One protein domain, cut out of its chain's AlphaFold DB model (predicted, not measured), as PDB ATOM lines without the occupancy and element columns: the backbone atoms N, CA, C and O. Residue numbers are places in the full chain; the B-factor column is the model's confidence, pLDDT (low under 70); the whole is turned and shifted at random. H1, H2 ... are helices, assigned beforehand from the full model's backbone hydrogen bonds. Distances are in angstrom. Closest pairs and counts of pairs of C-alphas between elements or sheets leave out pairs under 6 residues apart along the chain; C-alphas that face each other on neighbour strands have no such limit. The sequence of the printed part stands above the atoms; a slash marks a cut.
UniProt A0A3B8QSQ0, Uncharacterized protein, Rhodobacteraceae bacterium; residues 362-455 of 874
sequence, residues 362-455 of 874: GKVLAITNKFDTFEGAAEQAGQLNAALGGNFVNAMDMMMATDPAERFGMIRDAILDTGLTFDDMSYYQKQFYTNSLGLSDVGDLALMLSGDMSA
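This is residues 362 to 455 of the 874 residues of an uncharacterized protein of Rhodobacteraceae bacterium (UniProt A0A3B8QSQ0). Six helices make a compact, mostly crossed cluster: H2 and H4 run the same way at a shallow tilt of 25 degrees, H3 packs on H2, H1 meets residues 404 to 408 of H4 and makes a corner with it at 84 degrees, and H6 touches H5 about perpendicular, at 75 degrees. The 94 printed residues, all helix in class, hold H1 to H6 in order and no named strand. The radius of gyration of the C-alphas is 12.2 A; the spans are 32 by 29 by 23 A.

Start at H1, residues 362 to 369: it touches H4, residues 404 to 416, about perpendicular at 84 degrees, closest C-alphas Thr 368 and Pro 404, 5.6 A. H2, residues 374 to 388, touches H3, residues 395 to 400, at Ala 377 and Ala 395, C-alphas 5.1 A apart. H5, residues 427 to 436, touches H2, opposite ways at 13 degrees, a shallow tilt, closest C-alphas Gln 383 and Ser 436, 5.5 A. H6, residues 442 to 449, touches H5, C-alphas of Thr 434 and Val 442 5.8 A apart. In each helix every O i to N i+4 pair is within hydrogen-bond range.

Find C-alpha 362 at (10.105, -60.040, -102.684), where H1 begins, and C-alpha 449 at (-2.789, -49.960, -106.177), where H6 ends. H2 measures 20.6 A, H4 18.4 A.

The printed part has no cut and no long link; residues 452 to 455 are under pLDDT 70.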
ATOM      1  N   GLY A 362       8.989 -60.613-103.437       89.62
ATOM      2  CA  GLY A 362      10.105 -60.040-102.684       89.62
ATOM      3  C   GLY A 362       9.912 -58.552-102.383       89.62
ATOM      4  O   GLY A 362      10.208 -58.118-101.272       89.62
ATOM      5  N   LYS A 363       9.344 -57.782-103.324       90.62
ATOM      6  CA  LYS A 363       9.015 -56.362-103.120       90.62
ATOM      7  C   LYS A 363       7.876 -56.196-102.122       90.62
ATOM      8  O   LYS A 363       8.000 -55.398-101.196       90.62
ATOM      9  N   VAL A 364       6.809 -56.990-102.260       89.69
ATOM     10  CA  VAL A 364       5.685 -57.005-101.305       89.69
ATOM     11  C   VAL A 364       6.201 -57.280 -99.890       89.69
ATOM     12  O   VAL A 364       5.922 -56.520 -98.963       89.69
ATOM     13  N   LEU A 365       7.043 -58.305 -99.732       90.50
ATOM     14  CA  LEU A 365       7.648 -58.633 -98.448       90.50
ATOM     15  C   LEU A 365       8.565 -57.501 -97.948       90.50
ATOM     16  O   LEU A 365       8.462 -57.108 -96.790       90.50
ATOM     17  N   ALA A 366       9.403 -56.912 -98.802       90.19
ATOM     18  CA  ALA A 366      10.290 -55.810 -98.426       90.19
ATOM     19  C   ALA A 366       9.538 -54.573 -97.904       90.19
ATOM     20  O   ALA A 366       9.975 -53.980 -96.920       90.19
ATOM     21  N   ILE A 367       8.396 -54.218 -98.508       89.44
ATOM     22  CA  ILE A 367       7.524 -53.130 -98.034       89.44
ATOM     23  C   ILE A 367       7.023 -53.446 -96.624       89.44
ATOM     24  O   ILE A 367       7.147 -52.632 -95.710       89.44
ATOM     25  N   THR A 368       6.512 -54.663 -96.427       88.69
ATOM     26  CA  THR A 368       5.942 -55.078 -95.141       88.69
ATOM     27  C   THR A 368       6.997 -55.152 -94.035       88.69
ATOM     28  O   THR A 368       6.705 -54.792 -92.896       88.69
ATOM     29  N   ASN A 369       8.240 -55.521 -94.362       89.56
ATOM     30  CA  ASN A 369       9.345 -55.650 -93.406       89.56
ATOM     31  C   ASN A 369       9.753 -54.320 -92.757       89.56
ATOM     32  O   ASN A 369      10.320 -54.327 -91.668       89.56
ATOM     33  N   LYS A 370       9.462 -53.172 -93.382       87.81
ATOM     34  CA  LYS A 370       9.802 -51.857 -92.809       87.81
ATOM     35  C   LYS A 370       9.053 -51.553 -91.508       87.81
ATOM     36  O   LYS A 370       9.499 -50.719 -90.730       87.81
ATOM     37  N   PHE A 371       7.957 -52.265 -91.255       88.75
ATOM     38  CA  PHE A 371       7.158 -52.149 -90.037       88.75
ATOM     39  C   PHE A 371       7.519 -53.206 -88.975       88.75
ATOM     40  O   PHE A 371       6.813 -53.332 -87.979       88.75
ATOM     41  N   ASP A 372       8.591 -53.987 -89.164       86.75
ATOM     42  CA  ASP A 372       9.005 -55.012 -88.189       86.75
ATOM     43  C   ASP A 372       9.618 -54.419 -86.909       86.75
ATOM     44  O   ASP A 372       9.674 -55.095 -85.881       86.75
ATOM     45  N   THR A 373      10.098 -53.173 -86.956       88.00
ATOM     46  CA  THR A 373      10.686 -52.478 -85.803       88.00
ATOM     47  C   THR A 373       9.790 -51.330 -85.357       88.00
ATOM     48  O   THR A 373       9.136 -50.695 -86.178       88.00
ATOM     49  N   PHE A 374       9.789 -51.020 -84.058       86.56
ATOM     50  CA  PHE A 374       9.032 -49.882 -83.523       86.56
ATOM     51  C   PHE A 374       9.412 -48.558 -84.202       86.56
ATOM     52  O   PHE A 374       8.538 -47.771 -84.550       86.56
ATOM     53  N   GLU A 375      10.713 -48.326 -84.399       88.38
ATOM     54  CA  GLU A 375      11.231 -47.120 -85.048       88.38
ATOM     55  C   GLU A 375      10.837 -47.064 -86.527       88.38
ATOM     56  O   GLU A 375      10.280 -46.063 -86.965       88.38
ATOM     57  N   GLY A 376      11.029 -48.163 -87.266       86.88
ATOM     58  CA  GLY A 376      10.658 -48.245 -88.678       86.88
ATOM     59  C   GLY A 376       9.152 -48.100 -88.887       86.88
ATOM     60  O   GLY A 376       8.721 -47.325 -89.735       86.88
ATOM     61  N   ALA A 377       8.333 -48.758 -88.062       86.75
ATOM     62  CA  ALA A 377       6.882 -48.626 -88.117       86.75
ATOM     63  C   ALA A 377       6.419 -47.194 -87.805       86.75
ATOM     64  O   ALA A 377       5.535 -46.683 -88.490       86.75
ATOM     65  N   ALA A 378       7.017 -46.532 -86.807       87.94
ATOM     66  CA  ALA A 378       6.694 -45.149 -86.461       87.94
ATOM     67  C   ALA A 378       7.118 -44.160 -87.558       87.94
ATOM     68  O   ALA A 378       6.342 -43.273 -87.914       87.94
ATOM     69  N   GLU A 379       8.315 -44.330 -88.123       88.00
ATOM     70  CA  GLU A 379       8.818 -43.501 -89.218       88.00
ATOM     71  C   GLU A 379       7.954 -43.664 -90.474       88.00
ATOM     72  O   GLU A 379       7.480 -42.671 -91.028       88.00
ATOM     73  N   GLN A 380       7.691 -44.904 -90.895       88.94
ATOM     74  CA  GLN A 380       6.903 -45.187 -92.095       88.94
ATOM     75  C   GLN A 380       5.442 -44.760 -91.933       88.94
ATOM     76  O   GLN A 380       4.907 -44.101 -92.820       88.94
ATOM     77  N   ALA A 381       4.798 -45.051 -90.796       87.06
ATOM     78  CA  ALA A 381       3.437 -44.578 -90.537       87.06
ATOM     79  C   ALA A 381       3.373 -43.043 -90.478       87.06
ATOM     80  O   ALA A 381       2.423 -42.449 -90.982       87.06
ATOM     81  N   GLY A 382       4.397 -42.382 -89.924       86.38
ATOM     82  CA  GLY A 382       4.510 -40.924 -89.923       86.38
ATOM     83  C   GLY A 382       4.623 -40.336 -91.333       86.38
ATOM     84  O   GLY A 382       3.881 -39.414 -91.674       86.38
ATOM     85  N   GLN A 383       5.501 -40.895 -92.171       86.75
ATOM     86  CA  GLN A 383       5.659 -40.491 -93.574       86.75
ATOM     87  C   GLN A 383       4.384 -40.741 -94.390       86.75
ATOM     88  O   GLN A 383       4.013 -39.908 -95.221       86.75
ATOM     89  N   LEU A 384       3.686 -41.851 -94.134       84.75
ATOM     90  CA  LEU A 384       2.441 -42.185 -94.817       84.75
ATOM     91  C   LEU A 384       1.296 -41.264 -94.388       84.75
ATOM     92  O   LEU A 384       0.610 -40.711 -95.235       84.75
ATOM     93  N   ASN A 385       1.125 -41.010 -93.093       87.00
ATOM     94  CA  ASN A 385       0.098 -40.094 -92.591       87.00
ATOM     95  C   ASN A 385       0.336 -38.646 -93.048       87.00
ATOM     96  O   ASN A 385      -0.609 -37.924 -93.371       87.00
ATOM     97  N   ALA A 386       1.604 -38.233 -93.158       85.75
ATOM     98  CA  ALA A 386       1.964 -36.960 -93.777       85.75
ATOM     99  C   ALA A 386       1.605 -36.920 -95.276       85.75
ATOM    100  O   ALA A 386       1.174 -35.876 -95.762       85.75
ATOM    101  N   ALA A 387       1.738 -38.045 -95.992       81.25
ATOM    102  CA  ALA A 387       1.351 -38.180 -97.401       81.25
ATOM    103  C   ALA A 387      -0.154 -38.117 -97.620       81.25
ATOM    104  O   ALA A 387      -0.627 -37.415 -98.509       81.25
ATOM    105  N   LEU A 388      -0.885 -38.849 -96.787       81.06
ATOM    106  CA  LEU A 388      -2.326 -39.026 -96.888       81.06
ATOM    107  C   LEU A 388      -3.091 -37.805 -96.344       81.06
ATOM    108  O   LEU A 388      -4.293 -37.681 -96.559       81.06
ATOM    109  N   GLY A 389      -2.407 -36.880 -95.658       81.06
ATOM    110  CA  GLY A 389      -3.007 -35.662 -95.111       81.06
ATOM    111  C   GLY A 389      -3.885 -35.911 -93.880       81.06
ATOM    112  O   GLY A 389      -4.781 -35.118 -93.596       81.06
ATOM    113  N   GLY A 390      -3.645 -37.004 -93.151       82.25
ATOM    114  CA  GLY A 390      -4.451 -37.420 -92.002       82.25
ATOM    115  C   GLY A 390      -3.880 -38.644 -91.286       82.25
ATOM    116  O   GLY A 390      -2.823 -39.149 -91.645       82.25
ATOM    117  N   ASN A 391      -4.571 -39.120 -90.249       83.00
ATOM    118  CA  ASN A 391      -4.160 -40.296 -89.476       83.00
ATOM    119  C   ASN A 391      -4.842 -41.561 -90.015       83.00
ATOM    120  O   ASN A 391      -5.862 -41.986 -89.477       83.00
ATOM    121  N   PHE A 392      -4.295 -42.120 -91.092       83.19
ATOM    122  CA  PHE A 392      -4.850 -43.282 -91.791       83.19
ATOM    123  C   PHE A 392      -4.177 -44.599 -91.389       83.19
ATOM    124  O   PHE A 392      -4.809 -45.647 -91.441       83.19
ATOM    125  N   VAL A 393      -2.913 -44.562 -90.952       85.00
ATOM    126  CA  VAL A 393      -2.158 -45.758 -90.548       85.00
ATOM    127  C   VAL A 393      -1.647 -45.631 -89.122       85.00
ATOM    128  O   VAL A 393      -1.001 -44.648 -88.756       85.00
ATOM    129  N   ASN A 394      -1.898 -46.663 -88.318       88.44
ATOM    130  CA  ASN A 394      -1.406 -46.767 -86.951       88.44
ATOM    131  C   ASN A 394      -0.167 -47.673 -86.890       88.44
ATOM    132  O   ASN A 394      -0.229 -48.852 -87.230       88.44
ATOM    133  N   ALA A 395       0.959 -47.133 -86.416       86.50
ATOM    134  CA  ALA A 395       2.219 -47.871 -86.312       86.50
ATOM    135  C   ALA A 395       2.128 -49.117 -85.410       86.50
ATOM    136  O   ALA A 395       2.790 -50.116 -85.685       86.50
ATOM    137  N   MET A 396       1.311 -49.076 -84.350       86.50
ATOM    138  CA  MET A 396       1.138 -50.207 -83.442       86.50
ATOM    139  C   MET A 396       0.343 -51.331 -84.104       86.50
ATOM    140  O   MET A 396       0.763 -52.482 -84.030       86.50
ATOM    141  N   ASP A 397      -0.750 -50.999 -84.795       87.38
ATOM    142  CA  ASP A 397      -1.569 -51.989 -85.507       87.38
ATOM    143  C   ASP A 397      -0.755 -52.655 -86.624       87.38
ATOM    144  O   ASP A 397      -0.746 -53.879 -86.755       87.38
ATOM    145  N   MET A 398       0.045 -51.864 -87.346       86.56
ATOM    146  CA  MET A 398       0.970 -52.363 -88.367       86.56
ATOM    147  C   MET A 398       2.028 -53.309 -87.800       86.56
ATOM    148  O   MET A 398       2.350 -54.319 -88.426       86.56
ATOM    149  N   MET A 399       2.562 -53.010 -86.615       85.81
ATOM    150  CA  MET A 399       3.533 -53.879 -85.952       85.81
ATOM    151  C   MET A 399       2.878 -55.157 -85.409       85.81
ATOM    152  O   MET A 399       3.500 -56.220 -85.422       85.81
ATOM    153  N   MET A 400       1.626 -55.071 -84.943       85.56
ATOM    154  CA  MET A 400       0.853 -56.218 -84.457       85.56
ATOM    155  C   MET A 400       0.419 -57.162 -85.583       85.56
ATOM    156  O   MET A 400       0.340 -58.369 -85.352       85.56
ATOM    157  N   ALA A 401       0.173 -56.647 -86.791       85.88
ATOM    158  CA  ALA A 401      -0.119 -57.460 -87.968       85.88
ATOM    159  C   ALA A 401       1.119 -58.285 -88.357       85.88
ATOM    160  O   ALA A 401       2.068 -57.769 -88.950       85.88
ATOM    161  N   THR A 402       1.138 -59.570 -87.992       80.81
ATOM    162  CA  THR A 402       2.270 -60.476 -88.266       80.81
ATOM    163  C   THR A 402       2.240 -61.075 -89.668       80.81
ATOM    164  O   THR A 402       3.269 -61.547 -90.147       80.81
ATOM    165  N   ASP A 403       1.072 -61.104 -90.314       85.75
ATOM    166  CA  ASP A 403       0.926 -61.601 -91.681       85.75
ATOM    167  C   ASP A 403       1.325 -60.485 -92.666       85.75
ATOM    168  O   ASP A 403       0.707 -59.414 -92.663       85.75
ATOM    169  N   PRO A 404       2.352 -60.683 -93.514       86.69
ATOM    170  CA  PRO A 404       2.771 -59.658 -94.465       86.69
ATOM    171  C   PRO A 404       1.659 -59.314 -95.463       86.69
ATOM    172  O   PRO A 404       1.591 -58.180 -95.923       86.69
ATOM    173  N   ALA A 405       0.758 -60.248 -95.774       87.00
ATOM    174  CA  ALA A 405      -0.354 -59.969 -96.672       87.00
ATOM    175  C   ALA A 405      -1.386 -59.023 -96.048       87.00
ATOM    176  O   ALA A 405      -1.829 -58.078 -96.698       87.00
ATOM    177  N   GLU A 406      -1.714 -59.241 -94.774       88.44
ATOM    178  CA  GLU A 406      -2.592 -58.359 -94.001       88.44
ATOM    179  C   GLU A 406      -1.983 -56.962 -93.889       88.44
ATOM    180  O   GLU A 406      -2.629 -55.966 -94.207       88.44
ATOM    181  N   ARG A 407      -0.697 -56.898 -93.534       88.50
ATOM    182  CA  ARG A 407       0.038 -55.639 -93.429       88.50
ATOM    183  C   ARG A 407       0.085 -54.891 -94.763       88.50
ATOM    184  O   ARG A 407      -0.087 -53.679 -94.788       88.50
ATOM    185  N   PHE A 408       0.301 -55.590 -95.876       90.62
ATOM    186  CA  PHE A 408       0.262 -54.987 -97.207       90.62
ATOM    187  C   PHE A 408      -1.133 -54.441 -97.548       90.62
ATOM    188  O   PHE A 408      -1.237 -53.325 -98.056       90.62
ATOM    189  N   GLY A 409      -2.187 -55.198 -97.223       88.44
ATOM    190  CA  GLY A 409      -3.578 -54.770 -97.364       88.44
ATOM    191  C   GLY A 409      -3.862 -53.480 -96.600       88.44
ATOM    192  O   GLY A 409      -4.299 -52.514 -97.207       88.44
ATOM    193  N   MET A 410      -3.481 -53.405 -95.322       89.06
ATOM    194  CA  MET A 410      -3.656 -52.199 -94.498       89.06
ATOM    195  C   MET A 410      -3.007 -50.950 -95.114       89.06
ATOM    196  O   MET A 410      -3.599 -49.875 -95.102       89.06
ATOM    197  N   ILE A 411      -1.801 -51.078 -95.682       88.75
ATOM    198  CA  ILE A 411      -1.114 -49.950 -96.340       88.75
ATOM    199  C   ILE A 411      -1.866 -49.533 -97.602       88.75
ATOM    200  O   ILE A 411      -2.046 -48.344 -97.861       88.75
ATOM    201  N   ARG A 412      -2.269 -50.513 -98.410       88.00
ATOM    202  CA  ARG A 412      -2.983 -50.283 -99.664       88.00
ATOM    203  C   ARG A 412      -4.339 -49.627 -99.414       88.00
ATOM    204  O   ARG A 412      -4.653 -48.632-100.062       88.00
ATOM    205  N   ASP A 413      -5.095 -50.149 -98.460       88.56
ATOM    206  CA  ASP A 413      -6.423 -49.662 -98.100       88.56
ATOM    207  C   ASP A 413      -6.334 -48.245 -97.525       88.56
ATOM    208  O   ASP A 413      -7.083 -47.377 -97.956       88.56
ATOM    209  N   ALA A 414      -5.324 -47.940 -96.702       87.56
ATOM    210  CA  ALA A 414      -5.095 -46.581 -96.208       87.56
ATOM    211  C   ALA A 414      -4.866 -45.542 -97.323       87.56
ATOM    212  O   ALA A 414      -5.214 -44.375 -97.153       87.56
ATOM    213  N   ILE A 415      -4.289 -45.947 -98.462       86.75
ATOM    214  CA  ILE A 415      -4.135 -45.073 -99.635       86.75
ATOM    215  C   ILE A 415      -5.466 -44.935-100.375       86.75
ATOM    216  O   ILE A 415      -5.869 -43.817-100.694       86.75
ATOM    217  N   LEU A 416      -6.162 -46.046-100.626       84.75
ATOM    218  CA  LEU A 416      -7.438 -46.049-101.348       84.75
ATOM    219  C   LEU A 416      -8.553 -45.319-100.578       84.75
ATOM    220  O   LEU A 416      -9.374 -44.642-101.197       84.75
ATOM    221  N   ASP A 417      -8.531 -45.361 -99.245       86.44
ATOM    222  CA  ASP A 417      -9.473 -44.670 -98.356       86.44
ATOM    223  C   ASP A 417      -9.383 -43.139 -98.449       86.44
ATOM    224  O   ASP A 417     -10.327 -42.433 -98.089       86.44
ATOM    225  N   THR A 418      -8.289 -42.593 -98.997       84.19
ATOM    226  CA  THR A 418      -8.203 -41.154 -99.320       84.19
ATOM    227  C   THR A 418      -9.063 -40.753-100.520       84.19
ATOM    228  O   THR A 418      -9.191 -39.566-100.819       84.19
ATOM    229  N   GLY A 419      -9.653 -41.730-101.218       79.88
ATOM    230  CA  GLY A 419     -10.446 -41.530-102.427       79.88
ATOM    231  C   GLY A 419      -9.612 -41.267-103.682       79.88
ATOM    232  O   GLY A 419     -10.181 -40.961-104.726       79.88
ATOM    233  N   LEU A 420      -8.280 -41.369-103.600       79.81
ATOM    234  CA  LEU A 420      -7.377 -41.205-104.738       79.81
ATOM    235  C   LEU A 420      -7.109 -42.554-105.409       79.81
ATOM    236  O   LEU A 420      -6.553 -43.465-104.794       79.81
ATOM    237  N   THR A 421      -7.424 -42.662-106.699       83.81
ATOM    238  CA  THR A 421      -6.908 -43.753-107.535       83.81
ATOM    239  C   THR A 421      -5.551 -43.369-108.125       83.81
ATOM    240  O   THR A 421      -5.201 -42.189-108.189       83.81
ATOM    241  N   PHE A 422      -4.763 -44.348-108.579       85.75
ATOM    242  CA  PHE A 422      -3.471 -44.059-109.210       85.75
ATOM    243  C   PHE A 422      -3.605 -43.092-110.402       85.75
ATOM    244  O   PHE A 422      -2.725 -42.258-110.624       85.75
ATOM    245  N   ASP A 423      -4.707 -43.157-111.148       85.38
ATOM    246  CA  ASP A 423      -4.952 -42.281-112.296       85.38
ATOM    247  C   ASP A 423      -5.264 -40.839-111.877       85.38
ATOM    248  O   ASP A 423      -4.838 -39.900-112.554       85.38
ATOM    249  N   ASP A 424      -5.896 -40.654-110.716       86.38
ATOM    250  CA  ASP A 424      -6.244 -39.338-110.165       86.38
ATOM    251  C   ASP A 424      -5.058 -38.637-109.480       86.38
ATOM    252  O   ASP A 424      -5.088 -37.428-109.234       86.38
ATOM    253  N   MET A 425      -3.985 -39.373-109.168       86.00
ATOM    254  CA  MET A 425      -2.796 -38.808-108.533       86.00
ATOM    255  C   MET A 425      -1.960 -37.976-109.516       86.00
ATOM    256  O   MET A 425      -1.541 -38.437-110.586       86.00
ATOM    257  N   SER A 426      -1.612 -36.755-109.103       87.12
ATOM    258  CA  SER A 426      -0.642 -35.911-109.806       87.12
ATOM    259  C   SER A 426       0.765 -36.520-109.802       87.12
ATOM    260  O   SER A 426       1.102 -37.363-108.971       87.12
ATOM    261  N   TYR A 427       1.630 -36.038-110.699       86.25
ATOM    262  CA  TYR A 427       3.037 -36.450-110.773       86.25
ATOM    263  C   TYR A 427       3.755 -36.382-109.413       86.25
ATOM    264  O   TYR A 427       4.427 -37.331-109.012       86.25
ATOM    265  N   TYR A 428       3.575 -35.285-108.672       86.94
ATOM    266  CA  TYR A 428       4.218 -35.112-107.370       86.94
ATOM    267  C   TYR A 428       3.604 -35.999-106.292       86.94
ATOM    268  O   TYR A 428       4.347 -36.497-105.458       86.94
ATOM    269  N   GLN A 429       2.290 -36.253-106.324       84.94
ATOM    270  CA  GLN A 429       1.656 -37.207-105.407       84.94
ATOM    271  C   GLN A 429       2.165 -38.627-105.656       84.94
ATOM    272  O   GLN A 429       2.539 -39.305-104.707       84.94
ATOM    273  N   LYS A 430       2.276 -39.044-106.923       87.12
ATOM    274  CA  LYS A 430       2.873 -40.331-107.306       87.12
ATOM    275  C   LYS A 430       4.292 -40.463-106.762       87.12
ATOM    276  O   LYS A 430       4.587 -41.418-106.057       87.12
ATOM    277  N   GLN A 431       5.142 -39.466-107.011       86.12
ATOM    278  CA  GLN A 431       6.513 -39.470-106.501       86.12
ATOM    279  C   GLN A 431       6.564 -39.468-104.966       86.12
ATOM    280  O   GLN A 431       7.411 -40.135-104.376       86.12
ATOM    281  N   PHE A 432       5.664 -38.726-104.320       86.50
ATOM    282  CA  PHE A 432       5.602 -38.632-102.869       86.50
ATOM    283  C   PHE A 432       5.217 -39.973-102.238       86.50
ATOM    284  O   PHE A 432       5.953 -40.459-101.389       86.50
ATOM    285  N   TYR A 433       4.144 -40.622-102.706       86.25
ATOM    286  CA  TYR A 433       3.738 -41.945-102.220       86.25
ATOM    287  C   TYR A 433       4.789 -43.020-102.503       86.25
ATOM    288  O   TYR A 433       5.101 -43.807-101.612       86.25
ATOM    289  N   THR A 434       5.393 -43.017-103.696       87.38
ATOM    290  CA  THR A 434       6.513 -43.910-104.032       87.38
ATOM    291  C   THR A 434       7.650 -43.774-103.022       87.38
ATOM    292  O   THR A 434       8.123 -44.781-102.496       87.38
ATOM    293  N   ASN A 435       8.052 -42.544-102.695       86.81
ATOM    294  CA  ASN A 435       9.137 -42.291-101.751       86.81
ATOM    295  C   ASN A 435       8.746 -42.637-100.303       86.81
ATOM    296  O   ASN A 435       9.538 -43.267 -99.610       86.81
ATOM    297  N   SER A 436       7.534 -42.276 -99.862       85.06
ATOM    298  CA  SER A 436       7.045 -42.537 -98.497       85.06
ATOM    299  C   SER A 436       6.860 -44.023 -98.198       85.06
ATOM    300  O   SER A 436       7.056 -44.449 -97.069       85.06
ATOM    301  N   LEU A 437       6.511 -44.828 -99.203       84.50
ATOM    302  CA  LEU A 437       6.469 -46.294 -99.102       84.50
ATOM    303  C   LEU A 437       7.855 -46.927 -99.321       84.50
ATOM    304  O   LEU A 437       8.065 -48.126 -99.109       84.50
ATOM    305  N   GLY A 438       8.815 -46.115 -99.776       83.38
ATOM    306  CA  GLY A 438      10.115 -46.489-100.325       83.38
ATOM    307  C   GLY A 438      10.025 -47.644-101.317       83.38
ATOM    308  O   GLY A 438      10.706 -48.658-101.139       83.38
ATOM    309  N   LEU A 439       9.146 -47.473-102.303       88.00
ATOM    310  CA  LEU A 439       9.076 -48.259-103.531       88.00
ATOM    311  C   LEU A 439      10.225 -47.854-104.463       88.00
ATOM    312  O   LEU A 439      10.759 -46.748-104.353       88.00
ATOM    313  N   SER A 440      10.617 -48.738-105.381       85.75
ATOM    314  CA  SER A 440      11.719 -48.450-106.308       85.75
ATOM    315  C   SER A 440      11.336 -47.410-107.356       85.75
ATOM    316  O   SER A 440      12.165 -46.584-107.737       85.75
ATOM    317  N   ASP A 441      10.081 -47.429-107.801       89.19
ATOM    318  CA  ASP A 441       9.585 -46.537-108.838       89.19
ATOM    319  C   ASP A 441       8.065 -46.314-108.745       89.19
ATOM    320  O   ASP A 441       7.347 -46.900-107.932       89.19
ATOM    321  N   VAL A 442       7.573 -45.394-109.574       87.94
ATOM    322  CA  VAL A 442       6.143 -45.064-109.673       87.94
ATOM    323  C   VAL A 442       5.337 -46.208-110.307       87.94
ATOM    324  O   VAL A 442       4.140 -46.323-110.052       87.94
ATOM    325  N   GLY A 443       5.973 -47.076-111.095       85.88
ATOM    326  CA  GLY A 443       5.351 -48.283-111.636       85.88
ATOM    327  C   GLY A 443       5.010 -49.286-110.536       85.88
ATOM    328  O   GLY A 443       3.900 -49.803-110.519       85.88
ATOM    329  N   ASP A 444       5.893 -49.479-109.557       87.81
ATOM    330  CA  ASP A 444       5.611 -50.300-108.374       87.81
ATOM    331  C   ASP A 444       4.409 -49.768-107.572       87.81
ATOM    332  O   ASP A 444       3.616 -50.557-107.057       87.81
ATOM    333  N   LEU A 445       4.227 -48.441-107.503       87.50
ATOM    334  CA  LEU A 445       3.042 -47.831-106.885       87.50
ATOM    335  C   LEU A 445       1.778 -48.120-107.703       87.50
ATOM    336  O   LEU A 445       0.733 -48.436-107.133       87.50
ATOM    337  N   ALA A 446       1.874 -48.042-109.033       86.31
ATOM    338  CA  ALA A 446       0.775 -48.391-109.926       86.31
ATOM    339  C   ALA A 446       0.350 -49.852-109.731       86.31
ATOM    340  O   ALA A 446      -0.833 -50.133-109.562       86.31
ATOM    341  N   LEU A 447       1.323 -50.768-109.688       88.94
ATOM    342  CA  LEU A 447       1.098 -52.192-109.455       88.94
ATOM    343  C   LEU A 447       0.471 -52.434-108.078       88.94
ATOM    344  O   LEU A 447      -0.543 -53.118-107.987       88.94
ATOM    345  N   MET A 448       0.991 -51.810-107.018       88.44
ATOM    346  CA  MET A 448       0.459 -51.931-105.655       88.44
ATOM    347  C   MET A 448      -1.019 -51.537-105.542       88.44
ATOM    348  O   MET A 448      -1.795 -52.209-104.858       88.44
ATOM    349  N   LEU A 449      -1.409 -50.443-106.195       88.19
ATOM    350  CA  LEU A 449      -2.789 -49.960-106.177       88.19
ATOM    351  C   LEU A 449      -3.680 -50.718-107.172       88.19
ATOM    352  O   LEU A 449      -4.898 -50.740-106.999       88.19
ATOM    353  N   SER A 450      -3.086 -51.395-108.156       79.38
ATOM    354  CA  SER A 450      -3.807 -52.229-109.115       79.38
ATOM    355  C   SER A 450      -4.384 -53.508-108.487       79.38
ATOM    356  O   SER A 450      -3.947 -53.972-107.431       79.38
ATOM    357  N   GLY A 451      -5.392 -54.075-109.152       71.56
ATOM    358  CA  GLY A 451      -6.069 -55.303-108.731       71.56
ATOM    359  C   GLY A 451      -7.213 -55.075-107.738       71.56
ATOM    360  O   GLY A 451      -7.289 -54.058-107.058       71.56
ATOM    361  N   ASP A 452      -8.141 -56.023-107.652       66.38
ATOM    362  CA  ASP A 452      -9.256 -55.983-106.702       66.38
ATOM    363  C   ASP A 452      -9.039 -57.007-105.578       66.38
ATOM    364  O   ASP A 452      -9.269 -58.203-105.757       66.38
ATOM    365  N   MET A 453      -8.576 -56.542-104.412       60.78
ATOM    366  CA  MET A 453      -8.370 -57.390-103.224       60.78
ATOM    367  C   MET A 453      -9.686 -57.881-102.607       60.78
ATOM    368  O   MET A 453      -9.678 -58.870-101.875       60.78
ATOM    369  N   SER A 454     -10.828 -57.255-102.920       52.88
ATOM    370  CA  SER A 454     -12.131 -57.667-102.383       52.88
ATOM    371  C   SER A 454     -12.641 -58.975-103.005       52.88
ATOM    372  O   SER A 454     -13.366 -59.731-102.359       52.88
ATOM    373  N   ALA A 455     -12.153 -59.330-104.201       50.47
ATOM    374  CA  ALA A 455     -12.423 -60.609-104.864       50.47
ATOM    375  C   ALA A 455     -11.737 -61.822-104.188       50.47
ATOM    376  O   ALA A 455     -11.946 -62.968-104.593       50.47
TER     377      ALA A 455